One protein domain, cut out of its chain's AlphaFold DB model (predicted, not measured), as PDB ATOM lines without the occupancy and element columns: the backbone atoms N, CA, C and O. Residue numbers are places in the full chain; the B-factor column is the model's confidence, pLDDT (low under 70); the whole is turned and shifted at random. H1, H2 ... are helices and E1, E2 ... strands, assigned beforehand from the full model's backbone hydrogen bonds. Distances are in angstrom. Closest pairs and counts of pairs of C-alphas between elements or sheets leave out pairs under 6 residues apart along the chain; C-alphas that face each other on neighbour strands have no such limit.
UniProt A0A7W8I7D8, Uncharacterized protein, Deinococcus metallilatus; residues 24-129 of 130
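Overview. This is residues 24 to 129 of the 130 residues of an uncharacterized protein of Deinococcus metallilatus (UniProt A0A7W8I7D8). A small compact head, built round a four-stranded sheet, carries one very long helix, H3, which packs beside that sheet with its residues 82 to 96 and then sticks out of the head as an arm, residues 98 to 127. The short helices H1 and H2 pack on the sheet, and a small hairpin of E1 and E2 reaches the beginning of H3 at the end of the model away from the arm. The 106 printed residues include three named helices and six named strands, in the order E1 E2 E3 H1 E4 E5 E6 H2 H3, of the class mixed, helices and strands. The main sheet runs E3 E6 E5 E4 and is mixed; E1 and E2 are antiparallel. The whole is extended, with a radius of gyration of the C-alphas of 21.9 A and spans of 75 by 27 by 20 A, the length made by the arm.

Arrangement. Start at the sheet, with E3, residues 35 to 37, antiparallel to E6, residues 70 to 73; N 36 and O 71 are 3.0 A apart. E5, residues 61 to 63, forms a hairpin with E6, where N 62 and O 72 are 2.7 A apart. E4, residues 46 to 48, is parallel to E5, with N 47 and O 61 at 2.9 A. H1, residues 38 to 43, is on the sheet at a height of 8.9 A, and the closest C-alphas to E6 are those of Met 41 and Val 71, 7.1 A apart. E3, H1 and E4 form a split strand-helix-strand unit, two strands of one sheet that follow each other among the strands, joined through a helix, with E6 and E5 between them in the sheet, and its crossover is right-handed. H3, residues 82 to 127, stands at the sheet's level, with the C-alphas of Val 70 and Ser 93 closest at 6.0 A. H2, residues 74 to 80, is close to H3 but not clearly touching, at a steep tilt of 53 degrees, opposite ways; the C-alphas of Val 77 and Ala 85 are closest, at 5.6 A. In the hairpin of E1, residues 24 to 26, and E2, residues 29 to 31, N 26 and O 29 are 2.8 A apart. Every O i to N i+4 pair of H2 is within hydrogen-bond range, as are 41 of 42 in H3 and 0 of 2 in H1, where 3 of 3 O i to N i+3 pairs are.

Along the chain. Find C-alpha 24 at (12.829, 17.040, 30.327), where E1 begins. E6 runs 10.2 A from C-alpha 70, and H2 runs 10.0 A from C-alpha 74. Find C-alpha 82 at (4.016, 8.224, 32.573); from there H3 runs 66.1 A to C-alpha 127 at (-10.874, 55.514, 76.248).

Size, cuts and confidence. The C-alphas farthest apart are those of Pro 27 and Ile 129, 76.2 A. Residues 98 to 129 stand free, and the body without them spans 31 by 31 by 19 A. The printed part has no cut; the link from E4 to E5, residues 49 to 60, is long. The mean pLDDT of the printed part is 73.3, and 35 residues are under 70, namely 24 to 33, 38 to 42, 96 to 111 and 126 to 129.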
ATOM      1  N   LEU A  24      12.933  18.384  30.871       56.66
ATOM      2  CA  LEU A  24      12.829  17.040  30.327       56.66
ATOM      3  C   LEU A  24      13.312  17.097  28.875       56.66
ATOM      4  O   LEU A  24      12.863  17.937  28.090       56.66
ATOM      5  N   GLN A  25      14.263  16.238  28.522       53.69
ATOM      6  CA  GLN A  25      14.680  16.068  27.137       53.69
ATOM      7  C   GLN A  25      13.624  15.226  26.426       53.69
ATOM      8  O   GLN A  25      13.592  14.005  26.541       53.69
ATOM      9  N   GLY A  26      12.719  15.908  25.729       56.91
ATOM     10  CA  GLY A  26      11.792  15.281  24.800       56.91
ATOM     11  C   GLY A  26      12.472  14.969  23.461       56.91
ATOM     12  O   GLY A  26      13.593  15.419  23.205       56.91
ATOM     13  N   PRO A  27      11.778  14.269  22.549       51.31
ATOM     14  CA  PRO A  27      12.314  13.884  21.238       51.31
ATOM     15  C   PRO A  27      12.723  15.070  20.339       51.31
ATOM     16  O   PRO A  27      13.418  14.871  19.349       51.31
ATOM     17  N   ALA A  28      12.330  16.301  20.691       53.31
ATOM     18  CA  ALA A  28      12.689  17.540  19.994       53.31
ATOM     19  C   ALA A  28      13.534  18.518  20.847       53.31
ATOM     20  O   ALA A  28      13.686  19.679  20.473       53.31
ATOM     21  N   GLY A  29      14.074  18.080  21.992       55.03
ATOM     22  CA  GLY A  29      14.891  18.904  22.892       55.03
ATOM     23  C   GLY A  29      14.206  19.245  24.218       55.03
ATOM     24  O   GLY A  29      13.380  18.483  24.717       55.03
ATOM     25  N   ALA A  30      14.586  20.381  24.812       56.31
ATOM     26  CA  ALA A  30      14.046  20.878  26.078       56.31
ATOM     27  C   ALA A  30      12.517  21.049  26.004       56.31
ATOM     28  O   ALA A  30      12.018  21.984  25.381       56.31
ATOM     29  N   TYR A  31      11.778  20.151  26.654       57.16
ATOM     30  CA  TYR A  31      10.322  20.116  26.635       57.16
ATOM     31  C   TYR A  31       9.764  20.407  28.027       57.16
ATOM     32  O   TYR A  31      10.201  19.827  29.023       57.16
ATOM     33  N   ARG A  32       8.783  21.312  28.102       64.19
ATOM     34  CA  ARG A  32       8.032  21.579  29.332       64.19
ATOM     35  C   ARG A  32       6.595  21.088  29.166       64.19
ATOM     36  O   ARG A  32       5.888  21.647  28.328       64.19
ATOM     37  N   PRO A  33       6.158  20.085  29.945       66.62
ATOM     38  CA  PRO A  33       4.781  19.621  29.889       66.62
ATOM     39  C   PRO A  33       3.823  20.726  30.349       66.62
ATOM     40  O   PRO A  33       4.122  21.491  31.271       66.62
ATOM     41  N   ARG A  34       2.657  20.812  29.707       71.75
ATOM     42  CA  ARG A  34       1.569  21.698  30.115       71.75
ATOM     43  C   ARG A  34       0.938  21.156  31.387       71.75
ATOM     44  O   ARG A  34       0.209  20.161  31.368       71.75
ATOM     45  N   THR A  35       1.178  21.864  32.480       72.06
ATOM     46  CA  THR A  35       0.550  21.610  33.772       72.06
ATOM     47  C   THR A  35      -0.494  22.677  34.085       72.06
ATOM     48  O   THR A  35      -0.345  23.844  33.717       72.06
ATOM     49  N   GLN A  36      -1.578  22.277  34.746       74.75
ATOM     50  CA  GLN A  36      -2.539  23.206  35.340       74.75
ATOM     51  C   GLN A  36      -2.553  23.058  36.857       74.75
ATOM     52  O   GLN A  36      -2.398  21.952  37.377       74.75
ATOM     53  N   ILE A  37      -2.747  24.185  37.548       73.12
ATOM     54  CA  ILE A  37      -2.708  24.291  39.011       73.12
ATOM     55  C   ILE A  37      -3.899  25.097  39.544       73.12
ATOM     56  O   ILE A  37      -4.441  25.963  38.850       73.12
ATOM     57  N   GLY A  38      -4.301  24.827  40.787       69.00
ATOM     58  CA  GLY A  38      -5.311  25.610  41.509       69.00
ATOM     59  C   GLY A  38      -6.671  25.686  40.800       69.00
ATOM     60  O   GLY A  38      -7.198  24.677  40.337       69.00
ATOM     61  N   VAL A  39      -7.248  26.890  40.705       64.56
ATOM     62  CA  VAL A  39      -8.576  27.123  40.092       64.56
ATOM     63  C   VAL A  39      -8.657  26.718  38.620       64.56
ATOM     64  O   VAL A  39      -9.722  26.292  38.181       64.56
ATOM     65  N   GLY A  40      -7.548  26.764  37.871       63.38
ATOM     66  CA  GLY A  40      -7.515  26.283  36.485       63.38
ATOM     67  C   GLY A  40      -7.872  24.799  36.383       63.38
ATOM     68  O   GLY A  40      -8.631  24.401  35.503       63.38
ATOM     69  N   MET A  41      -7.465  23.999  37.375       64.94
ATOM     70  CA  MET A  41      -7.792  22.576  37.409       64.94
ATOM     71  C   MET A  41      -9.301  22.314  37.520       64.94
ATOM     72  O   MET A  41      -9.754  21.228  37.171       64.94
ATOM     73  N   LEU A  42     -10.095  23.231  38.091       66.81
ATOM     74  CA  LEU A  42     -11.547  23.045  38.260       66.81
ATOM     75  C   LEU A  42     -12.300  23.146  36.929       66.81
ATOM     76  O   LEU A  42     -13.393  22.604  36.806       66.81
ATOM     77  N   ALA A  43     -11.711  23.818  35.941       73.75
ATOM     78  CA  ALA A  43     -12.309  24.030  34.628       73.75
ATOM     79  C   ALA A  43     -11.938  22.944  33.604       73.75
ATOM     80  O   ALA A  43     -12.370  23.019  32.455       73.75
ATOM     81  N   VAL A  44     -11.131  21.948  33.990       77.44
ATOM     82  CA  VAL A  44     -10.642  20.907  33.078       77.44
ATOM     83  C   VAL A  44     -11.088  19.514  33.489       77.44
ATOM     84  O   VAL A  44     -11.209  19.193  34.670       77.44
ATOM     85  N   GLN A  45     -11.302  18.666  32.486       81.06
ATOM     86  CA  GLN A  45     -11.620  17.261  32.690       81.06
ATOM     87  C   GLN A  45     -10.383  16.520  33.212       81.06
ATOM     88  O   GLN A  45      -9.330  16.541  32.569       81.06
ATOM     89  N   ARG A  46     -10.521  15.876  34.375       84.31
ATOM     90  CA  ARG A  46      -9.440  15.154  35.056       84.31
ATOM     91  C   ARG A  46      -9.665  13.658  34.976       84.31
ATOM     92  O   ARG A  46     -10.781  13.186  35.184       84.31
ATOM     93  N   VAL A  47      -8.595  12.929  34.707       85.06
ATOM     94  CA  VAL A  47      -8.603  11.471  34.647       85.06
ATOM     95  C   VAL A  47      -7.454  10.965  35.512       85.06
ATOM     96  O   VAL A  47      -6.322  11.404  35.316       85.06
ATOM     97  N   PRO A  48      -7.696  10.076  36.488       85.31
ATOM     98  CA  PRO A  48      -6.605   9.512  37.267       85.31
ATOM     99  C   PRO A  48      -5.700   8.681  36.355       85.31
ATOM    100  O   PRO A  48      -6.184   8.012  35.442       85.31
ATOM    101  N   VAL A  49      -4.392   8.683  36.615       84.19
ATOM    102  CA  VAL A  49      -3.419   7.932  35.799       84.19
ATOM    103  C   VAL A  49      -3.760   6.440  35.675       84.19
ATOM    104  O   VAL A  49      -3.517   5.839  34.635       84.19
ATOM    105  N   SER A  50      -4.404   5.853  36.690       83.81
ATOM    106  CA  SER A  50      -4.883   4.463  36.682       83.81
ATOM    107  C   SER A  50      -6.035   4.195  35.707       83.81
ATOM    108  O   SER A  50      -6.249   3.049  35.327       83.81
ATOM    109  N   ALA A  51      -6.772   5.231  35.299       84.69
ATOM    110  CA  ALA A  51      -7.851   5.156  34.315       84.69
ATOM    111  C   ALA A  51      -7.440   5.714  32.941       84.69
ATOM    112  O   ALA A  51      -8.277   5.803  32.041       84.69
ATOM    113  N   LEU A  52      -6.168   6.096  32.768       83.00
ATOM    114  CA  LEU A  52      -5.656   6.593  31.498       83.00
ATOM    115  C   LEU A  52      -5.654   5.466  30.464       83.00
ATOM    116  O   LEU A  52      -4.979   4.452  30.623       83.00
ATOM    117  N   ASN A  53      -6.396   5.661  29.380       84.81
ATOM    118  CA  ASN A  53      -6.490   4.704  28.282       84.81
ATOM    119  C   ASN A  53      -6.458   5.416  26.923       84.81
ATOM    120  O   ASN A  53      -6.446   6.648  26.847       84.81
ATOM    121  N   GLU A  54      -6.456   4.650  25.830       82.12
ATOM    122  CA  GLU A  54      -6.426   5.209  24.470       82.12
ATOM    123  C   GLU A  54      -7.680   6.027  24.125       82.12
ATOM    124  O   GLU A  54      -7.588   7.014  23.393       82.12
ATOM    125  N   ALA A  55      -8.825   5.708  24.737       84.19
ATOM    126  CA  ALA A  55     -10.083   6.433  24.556       84.19
ATOM    127  C   ALA A  55     -10.126   7.794  25.277       84.19
ATOM    128  O   ALA A  55     -11.034   8.591  25.043       84.19
ATOM    129  N   THR A  56      -9.156   8.082  26.150       84.81
ATOM    130  CA  THR A  56      -9.101   9.355  26.871       84.81
ATOM    131  C   THR A  56      -8.759  10.497  25.900       84.81
ATOM    132  O   THR A  56      -7.769  10.393  25.167       84.81
ATOM    133  N   PRO A  57      -9.537  11.595  25.868       83.31
ATOM    134  CA  PRO A  57      -9.282  12.697  24.947       83.31
ATOM    135  C   PRO A  57      -7.979  13.429  25.299       83.31
ATOM    136  O   PRO A  57      -7.676  13.660  26.467       83.31
ATOM    137  N   ASN A  58      -7.229  13.862  24.281       82.31
ATOM    138  CA  ASN A  58      -5.956  14.582  24.466       82.31
ATOM    139  C   ASN A  58      -6.122  15.949  25.159       82.31
ATOM    140  O   ASN A  58      -5.154  16.497  25.675       82.31
ATOM    141  N   THR A  59      -7.342  16.497  25.173       82.00
ATOM    142  CA  THR A  59      -7.695  17.739  25.875       82.00
ATOM    143  C   THR A  59      -7.899  17.546  27.376       82.00
ATOM    144  O   THR A  59      -7.996  18.534  28.103       82.00
ATOM    145  N   ALA A  60      -8.015  16.299  27.844       84.75
ATOM    146  CA  ALA A  60      -8.109  16.002  29.262       84.75
ATOM    147  C   ALA A  60      -6.734  16.085  29.931       84.75
ATOM    148  O   ALA A  60      -5.677  16.100  29.290       84.75
ATOM    149  N   TYR A  61      -6.768  16.132  31.255       86.50
ATOM    150  CA  TYR A  61      -5.590  16.204  32.091       86.50
ATOM    151  C   TYR A  61      -5.525  14.990  33.015       86.50
ATOM    152  O   TYR A  61      -6.534  14.539  33.553       86.50
ATOM    153  N   VAL A  62      -4.321  14.461  33.190       85.88
ATOM    154  CA  VAL A  62      -4.011  13.324  34.043       85.88
ATOM    155  C   VAL A  62      -3.691  13.800  35.448       85.88
ATOM    156  O   VAL A  62      -2.861  14.691  35.653       85.88
ATOM    157  N   GLU A  63      -4.344  13.170  36.415       86.25
ATOM    158  CA  GLU A  63      -4.093  13.349  37.836       86.25
ATOM    159  C   GLU A  63      -3.195  12.223  38.354       86.25
ATOM    160  O   GLU A  63      -3.478  11.033  38.166       86.25
ATOM    161  N   PHE A  64      -2.100  12.612  39.004       85.81
ATOM    162  CA  PHE A  64      -1.171  11.697  39.656       85.81
ATOM    163  C   PHE A  64      -1.399  11.749  41.172       85.81
ATOM    164  O   PHE A  64      -1.413  12.848  41.726       85.81
ATOM    165  N   PRO A  65      -1.524  10.598  41.859       80.81
ATOM    166  CA  PRO A  65      -1.815  10.565  43.296       80.81
ATOM    167  C   PRO A  65      -0.706  11.201  44.148       80.81
ATOM    168  O   PRO A  65      -0.975  11.729  45.221       80.81
ATOM    169  N   ASP A  66       0.531  11.201  43.646       79.88
ATOM    170  CA  ASP A  66       1.701  11.750  44.339       79.88
ATOM    171  C   ASP A  66       1.888  13.266  44.125       79.88
ATOM    172  O   ASP A  66       2.876  13.846  44.582       79.88
ATOM    173  N   CYS A  67       0.975  13.921  43.402       80.94
ATOM    174  CA  CYS A  67       1.026  15.349  43.114       80.94
ATOM    175  C   CYS A  67      -0.102  16.105  43.804       80.94
ATOM    176  O   CYS A  67      -1.268  15.734  43.714       80.94
ATOM    177  N   PHE A  68       0.224  17.234  44.428       75.50
ATOM    178  CA  PHE A  68      -0.759  18.067  45.103       75.50
ATOM    179  C   PHE A  68      -1.178  19.248  44.230       75.50
ATOM    180  O   PHE A  68      -0.362  20.122  43.941       75.50
ATOM    181  N   ASN A  69      -2.460  19.310  43.858       73.81
ATOM    182  CA  ASN A  69      -3.032  20.410  43.065       73.81
ATOM    183  C   ASN A  69      -2.257  20.708  41.764       73.81
ATOM    184  O   ASN A  69      -2.097  21.869  41.375       73.81
ATOM    185  N   VAL A  70      -1.798  19.653  41.087       80.06
ATOM    186  CA  VAL A  70      -1.195  19.720  39.752       80.06
ATOM    187  C   VAL A  70      -1.759  18.596  38.893       80.06
ATOM    188  O   VAL A  70      -1.799  17.448  39.329       80.06
ATOM    189  N   VAL A  71      -2.158  18.913  37.662       82.56
ATOM    190  CA  VAL A  71      -2.493  17.923  36.626       82.56
ATOM    191  C   VAL A  71      -1.659  18.173  35.375       82.56
ATOM    192  O   VAL A  71      -1.303  19.317  35.084       82.56
ATOM    193  N   VAL A  72      -1.360  17.110  34.631       83.12
ATOM    194  CA  VAL A  72      -0.530  17.138  33.411       83.12
ATOM    195  C   VAL A  72      -1.400  16.824  32.201       83.12
ATOM    196  O   VAL A  72      -2.272  15.974  32.302       83.12
ATOM    197  N   SER A  73      -1.210  17.474  31.053       85.06
ATOM    198  CA  SER A  73      -2.034  17.162  29.876       85.06
ATOM    199  C   SER A  73      -1.856  15.706  29.407       85.06
ATOM    200  O   SER A  73      -0.747  15.171  29.422       85.06
ATOM    201  N   VAL A  74      -2.942  15.055  28.967       86.12
ATOM    202  CA  VAL A  74      -2.897  13.681  28.424       86.12
ATOM    203  C   VAL A  74      -1.962  13.593  27.217       86.12
ATOM    204  O   VAL A  74      -1.238  12.610  27.065       86.12
ATOM    205  N   GLU A  75      -1.944  14.630  26.379       82.50
ATOM    206  CA  GLU A  75      -1.043  14.722  25.232       82.50
ATOM    207  C   GLU A  75       0.433  14.618  25.651       82.50
ATOM    208  O   GLU A  75       1.197  13.870  25.038       82.50
ATOM    209  N   ASP A  76       0.827  15.308  26.724       78.50
ATOM    210  CA  ASP A  76       2.201  15.279  27.232       78.50
ATOM    211  C   ASP A  76       2.555  13.932  27.857       78.50
ATOM    212  O   ASP A  76       3.652  13.424  27.630       78.50
ATOM    213  N   VAL A  77       1.621  13.323  28.593       82.75
ATOM    214  CA  VAL A  77       1.819  11.984  29.170       82.75
ATOM    215  C   VAL A  77       2.013  10.945  28.065       82.75
ATOM    216  O   VAL A  77       2.878  10.081  28.179       82.75
ATOM    217  N   ARG A  78       1.263  11.045  26.961       83.69
ATOM    218  CA  ARG A  78       1.403  10.139  25.810       83.69
ATOM    219  C   ARG A  78       2.710  10.350  25.045       83.69
ATOM    220  O   ARG A  78       3.275   9.384  24.546       83.69
ATOM    221  N   LYS A  79       3.192  11.591  24.949       79.94
ATOM    222  CA  LYS A  79       4.443  11.925  24.245       79.94
ATOM    223  C   LYS A  79       5.699  11.573  25.039       79.94
ATOM    224  O   LYS A  79       6.689  11.163  24.443       79.94
ATOM    225  N   LEU A  80       5.680  11.791  26.352       76.25
ATOM    226  CA  LEU A  80       6.851  11.636  27.219       76.25
ATOM    227  C   LEU A  80       6.879  10.277  27.927       76.25
ATOM    228  O   LEU A  80       7.954   9.785  28.248       76.25
ATOM    229  N   GLY A  81       5.715   9.674  28.168       80.44
ATOM    230  CA  GLY A  81       5.555   8.543  29.075       80.44
ATOM    231  C   GLY A  81       5.108   8.979  30.474       80.44
ATOM    232  O   GLY A  81       5.176  10.152  30.851       80.44
ATOM    233  N   VAL A  82       4.630   8.007  31.251       81.19
ATOM    234  CA  VAL A  82       4.016   8.224  32.573       81.19
ATOM    235  C   VAL A  82       5.039   8.728  33.599       81.19
ATOM    236  O   VAL A  82       4.785   9.709  34.293       81.19
ATOM    237  N   GLU A  83       6.217   8.115  33.651       81.25
ATOM    238  CA  GLU A  83       7.300   8.426  34.588       81.25
ATOM    239  C   GLU A  83       7.827   9.868  34.482       81.25
ATOM    240  O   GLU A  83       7.780  10.578  35.490       81.25
ATOM    241  N   PRO A  84       8.267  10.363  33.308       77.50
ATOM    242  CA  PRO A  84       8.736  11.746  33.189       77.50
ATOM    243  C   PRO A  84       7.613  12.765  33.425       77.50
ATOM    244  O   PRO A  84       7.849  13.832  33.994       77.50
ATOM    245  N   ALA A  85       6.368  12.436  33.066       78.75
ATOM    246  CA  ALA A  85       5.225  13.275  33.409       78.75
ATOM    247  C   ALA A  85       4.985  13.337  34.929       78.75
ATOM    248  O   ALA A  85       4.693  14.413  35.459       78.75
ATOM    249  N   ARG A  86       5.164  12.216  35.645       80.75
ATOM    250  CA  ARG A  86       5.080  12.164  37.111       80.75
ATOM    251  C   ARG A  86       6.164  13.021  37.764       80.75
ATOM    252  O   ARG A  86       5.862  13.757  38.700       80.75
ATOM    253  N   GLU A  87       7.398  12.976  37.269       79.75
ATOM    254  CA  GLU A  87       8.496  13.802  37.794       79.75
ATOM    255  C   GLU A  87       8.216  15.305  37.638       79.75
ATOM    256  O   GLU A  87       8.294  16.053  38.617       79.75
ATOM    257  N   ALA A  88       7.791  15.740  36.447       74.94
ATOM    258  CA  ALA A  88       7.419  17.137  36.203       74.94
ATOM    259  C   ALA A  88       6.235  17.593  37.073       74.94
ATOM    260  O   ALA A  88       6.183  18.732  37.554       74.94
ATOM    261  N   CYS A  89       5.285  16.689  37.303       80.94
ATOM    262  CA  CYS A  89       4.144  16.915  38.172       80.94
ATOM    263  C   CYS A  89       4.571  17.106  39.641       80.94
ATOM    264  O   CYS A  89       4.174  18.084  40.280       80.94
ATOM    265  N   GLN A  90       5.445  16.240  40.166       82.44
ATOM    266  CA  GLN A  90       5.952  16.328  41.541       82.44
ATOM    267  C   GLN A  90       6.780  17.588  41.787       82.44
ATOM    268  O   GLN A  90       6.727  18.183  42.866       82.44
ATOM    269  N   GLU A  91       7.570  18.012  40.808       75.38
ATOM    270  CA  GLU A  91       8.349  19.234  40.938       75.38
ATOM    271  C   GLU A  91       7.466  20.485  40.913       75.38
ATOM    272  O   GLU A  91       7.593  21.349  41.783       75.38
ATOM    273  N   THR A  92       6.506  20.545  39.984       74.44
ATOM    274  CA  THR A  92       5.506  21.619  39.953       74.44
ATOM    275  C   THR A  92       4.751  21.673  41.284       74.44
ATOM    276  O   THR A  92       4.605  22.746  41.865       74.44
ATOM    277  N   SER A  93       4.368  20.515  41.827       77.69
ATOM    278  CA  SER A  93       3.700  20.393  43.127       77.69
ATOM    279  C   SER A  93       4.570  20.938  44.268       77.69
ATOM    280  O   SER A  93       4.095  21.717  45.095       77.69
ATOM    281  N   ARG A  94       5.871  20.614  44.293       76.25
ATOM    282  CA  ARG A  94       6.819  21.172  45.277       76.25
ATOM    283  C   ARG A  94       6.947  22.691  45.172       76.25
ATOM    284  O   ARG A  94       7.018  23.363  46.201       76.25
ATOM    285  N   ASN A  95       6.950  23.236  43.960       72.00
ATOM    286  CA  ASN A  95       7.018  24.679  43.733       72.00
ATOM    287  C   ASN A  95       5.730  25.387  44.181       72.00
ATOM    288  O   ASN A  95       5.801  26.422  44.847       72.00
ATOM    289  N   VAL A  96       4.564  24.798  43.902       69.44
ATOM    290  CA  VAL A  96       3.263  25.304  44.367       69.44
ATOM    291  C   VAL A  96       3.179  25.279  45.891       69.44
ATOM    292  O   VAL A  96       2.818  26.292  46.485       69.44
ATOM    293  N   MET A  97       3.571  24.175  46.536       68.69
ATOM    294  CA  MET A  97       3.600  24.054  48.001       68.69
ATOM    295  C   MET A  97       4.533  25.085  48.652       68.69
ATOM    296  O   MET A  97       4.176  25.709  49.651       68.69
ATOM    297  N   ARG A  98       5.717  25.322  48.067       64.50
ATOM    298  CA  ARG A  98       6.641  26.361  48.550       64.50
ATOM    299  C   ARG A  98       6.050  27.765  48.441       64.50
ATOM    300  O   ARG A  98       6.211  28.541  49.375       64.50
ATOM    301  N   GLY A  99       5.374  28.085  47.336       60.19
ATOM    302  CA  GLY A  99       4.761  29.401  47.121       60.19
ATOM    303  C   GLY A  99       3.491  29.645  47.946       60.19
ATOM    304  O   GLY A  99       3.240  30.765  48.386       60.19
ATOM    305  N   THR A 100       2.694  28.606  48.196       59.59
ATOM    306  CA  THR A 100       1.481  28.718  49.026       59.59
ATOM    307  C   THR A 100       1.809  28.877  50.506       59.59
ATOM    308  O   THR A 100       1.155  29.676  51.174       59.59
ATOM    309  N   GLY A 101       2.847  28.203  51.010       58.12
ATOM    310  CA  GLY A 101       3.305  28.371  52.394       58.12
ATOM    311  C   GLY A 101       3.730  29.809  52.720       58.12
ATOM    312  O   GLY A 101       3.371  30.339  53.771       58.12
ATOM    313  N   THR A 102       4.422  30.483  51.798       59.91
ATOM    314  CA  THR A 102       4.797  31.899  51.948       59.91
ATOM    315  C   THR A 102       3.600  32.840  51.855       59.91
ATOM    316  O   THR A 102       3.530  33.797  52.624       59.91
ATOM    317  N   LEU A 103       2.639  32.571  50.966       57.00
ATOM    318  CA  LEU A 103       1.451  33.416  50.812       57.00
ATOM    319  C   LEU A 103       0.521  33.345  52.037       57.00
ATOM    320  O   LEU A 103       0.065  34.376  52.528       57.00
ATOM    321  N   LEU A 104       0.278  32.141  52.565       56.47
ATOM    322  CA  LEU A 104      -0.505  31.934  53.789       56.47
ATOM    323  C   LEU A 104       0.178  32.553  55.010       56.47
ATOM    324  O   LEU A 104      -0.489  33.199  55.816       56.47
ATOM    325  N   GLY A 105       1.505  32.424  55.117       53.00
ATOM    326  CA  GLY A 105       2.282  33.099  56.158       53.00
ATOM    327  C   GLY A 105       2.159  34.624  56.080       53.00
ATOM    328  O   GLY A 105       1.908  35.277  57.091       53.00
ATOM    329  N   ALA A 106       2.252  35.197  54.877       56.16
ATOM    330  CA  ALA A 106       2.098  36.635  54.664       56.16
ATOM    331  C   ALA A 106       0.678  37.133  54.991       56.16
ATOM    332  O   ALA A 106       0.529  38.176  55.626       56.16
ATOM    333  N   LEU A 107      -0.361  36.380  54.615       59.53
ATOM    334  CA  LEU A 107      -1.753  36.711  54.934       59.53
ATOM    335  C   LEU A 107      -2.047  36.614  56.434       59.53
ATOM    336  O   LEU A 107      -2.733  37.482  56.970       59.53
ATOM    337  N   ALA A 108      -1.505  35.610  57.126       60.31
ATOM    338  CA  ALA A 108      -1.672  35.468  58.571       60.31
ATOM    339  C   ALA A 108      -1.023  36.633  59.336       60.31
ATOM    340  O   ALA A 108      -1.644  37.215  60.226       60.31
ATOM    341  N   VAL A 109       0.197  37.025  58.951       66.31
ATOM    342  CA  VAL A 109       0.891  38.180  59.544       66.31
ATOM    343  C   VAL A 109       0.167  39.488  59.204       66.31
ATOM    344  O   VAL A 109      -0.068  40.304  60.092       66.31
ATOM    345  N   GLY A 110      -0.254  39.670  57.948       61.03
ATOM    346  CA  GLY A 110      -1.015  40.845  57.520       61.03
ATOM    347  C   GLY A 110      -2.346  40.994  58.262       61.03
ATOM    348  O   GLY A 110      -2.669  42.082  58.739       61.03
ATOM    349  N   GLY A 111      -3.086  39.895  58.435       64.06
ATOM    350  CA  GLY A 111      -4.339  39.864  59.191       64.06
ATOM    351  C   GLY A 111      -4.150  40.161  60.680       64.06
ATOM    352  O   GLY A 111      -4.927  40.922  61.253       64.06
ATOM    353  N   ALA A 112      -3.089  39.633  61.297       72.44
ATOM    354  CA  ALA A 112      -2.770  39.906  62.698       72.44
ATOM    355  C   ALA A 112      -2.421  41.386  62.941       72.44
ATOM    356  O   ALA A 112      -2.876  41.974  63.922       72.44
ATOM    357  N   ILE A 113      -1.669  42.007  62.025       75.75
ATOM    358  CA  ILE A 113      -1.339  43.438  62.095       75.75
ATOM    359  C   ILE A 113      -2.611  44.279  61.957       75.75
ATOM    360  O   ILE A 113      -2.866  45.143  62.794       75.75
ATOM    361  N   LEU A 114      -3.439  44.006  60.943       76.00
ATOM    362  CA  LEU A 114      -4.678  44.754  60.720       76.00
ATOM    363  C   LEU A 114      -5.624  44.639  61.927       76.00
ATOM    364  O   LEU A 114      -6.143  45.646  62.404       76.00
ATOM    365  N   GLY A 115      -5.784  43.427  62.470       76.50
ATOM    366  CA  GLY A 115      -6.581  43.174  63.670       76.50
ATOM    367  C   GLY A 115      -6.064  43.927  64.896       76.50
ATOM    368  O   GLY A 115      -6.852  44.561  65.598       76.50
ATOM    369  N   TYR A 116      -4.745  43.941  65.124       79.50
ATOM    370  CA  TYR A 116      -4.137  44.706  66.216       79.50
ATOM    371  C   TYR A 116      -4.438  46.204  66.102       79.50
ATOM    372  O   TYR A 116      -4.852  46.817  67.085       79.50
ATOM    373  N   PHE A 117      -4.287  46.793  64.911       77.81
ATOM    374  CA  PHE A 117      -4.577  48.210  64.691       77.81
ATOM    375  C   PHE A 117      -6.055  48.546  64.892       77.81
ATOM    376  O   PHE A 117      -6.351  49.554  65.529       77.81
ATOM    377  N   VAL A 118      -6.977  47.702  64.421       80.81
ATOM    378  CA  VAL A 118      -8.421  47.901  64.628       80.81
ATOM    379  C   VAL A 118      -8.769  47.860  66.115       80.81
ATOM    380  O   VAL A 118      -9.446  48.761  66.604       80.81
ATOM    381  N   VAL A 119      -8.250  46.879  66.860       80.38
ATOM    382  CA  VAL A 119      -8.463  46.774  68.313       80.38
ATOM    383  C   VAL A 119      -7.870  47.982  69.042       80.38
ATOM    384  O   VAL A 119      -8.537  48.583  69.883       80.38
ATOM    385  N   LYS A 120      -6.645  48.397  68.697       77.12
ATOM    386  CA  LYS A 120      -6.008  49.591  69.275       77.12
ATOM    387  C   LYS A 120      -6.805  50.860  68.991       77.12
ATOM    388  O   LYS A 120      -6.972  51.673  69.898       77.12
ATOM    389  N   LEU A 121      -7.295  51.035  67.766       78.94
ATOM    390  CA  LEU A 121      -8.094  52.195  67.373       78.94
ATOM    391  C   LEU A 121      -9.412  52.232  68.152       78.94
ATOM    392  O   LEU A 121      -9.774  53.278  68.681       78.94
ATOM    393  N   PHE A 122     -10.071  51.081  68.297       79.31
ATOM    394  CA  PHE A 122     -11.307  50.950  69.066       79.31
ATOM    395  C   PHE A 122     -11.091  51.297  70.544       79.31
ATOM    396  O   PHE A 122     -11.817  52.116  71.095       79.31
ATOM    397  N   ILE A 123     -10.039  50.763  71.174       79.44
ATOM    398  CA  ILE A 123      -9.698  51.097  72.567       79.44
ATOM    399  C   ILE A 123      -9.399  52.592  72.708       79.44
ATOM    400  O   ILE A 123      -9.886  53.224  73.634       79.44
ATOM    401  N   THR A 124      -8.643  53.184  71.781       73.00
ATOM    402  CA  THR A 124      -8.276  54.609  71.860       73.00
ATOM    403  C   THR A 124      -9.492  55.525  71.678       73.00
ATOM    404  O   THR A 124      -9.608  56.527  72.376       73.00
ATOM    405  N   LEU A 125     -10.423  55.163  70.788       71.69
ATOM    406  CA  LEU A 125     -11.682  55.885  70.588       71.69
ATOM    407  C   LEU A 125     -12.600  55.802  71.813       71.69
ATOM    408  O   LEU A 125     -13.203  56.805  72.175       71.69
ATOM    409  N   PHE A 126     -12.688  54.644  72.473       60.72
ATOM    410  CA  PHE A 126     -13.547  54.470  73.651       60.72
ATOM    411  C   PHE A 126     -12.913  54.980  74.955       60.72
ATOM    412  O   PHE A 126     -13.629  55.487  75.811       60.72
ATOM    413  N   SER A 127     -11.587  54.929  75.100       60.19
ATOM    414  CA  SER A 127     -10.874  55.514  76.248       60.19
ATOM    415  C   SER A 127     -10.848  57.046  76.250       60.19
ATOM    416  O   SER A 127     -10.549  57.629  77.283       60.19
ATOM    417  N   GLY A 128     -11.141  57.704  75.123       53.09
ATOM    418  CA  GLY A 128     -11.239  59.167  75.034       53.09
ATOM    419  C   GLY A 128     -12.624  59.744  75.361       53.09
ATOM    420  O   GLY A 128     -12.803  60.952  75.246       53.09
ATOM    421  N   ILE A 129     -13.604  58.897  75.709       52.75
ATOM    422  CA  ILE A 129     -15.008  59.283  75.974       52.75
ATOM    423  C   ILE A 129     -15.338  59.282  77.490       52.75
ATOM    424  O   ILE A 129     -16.435  59.668  77.884       52.75
TER     425      ILE A 129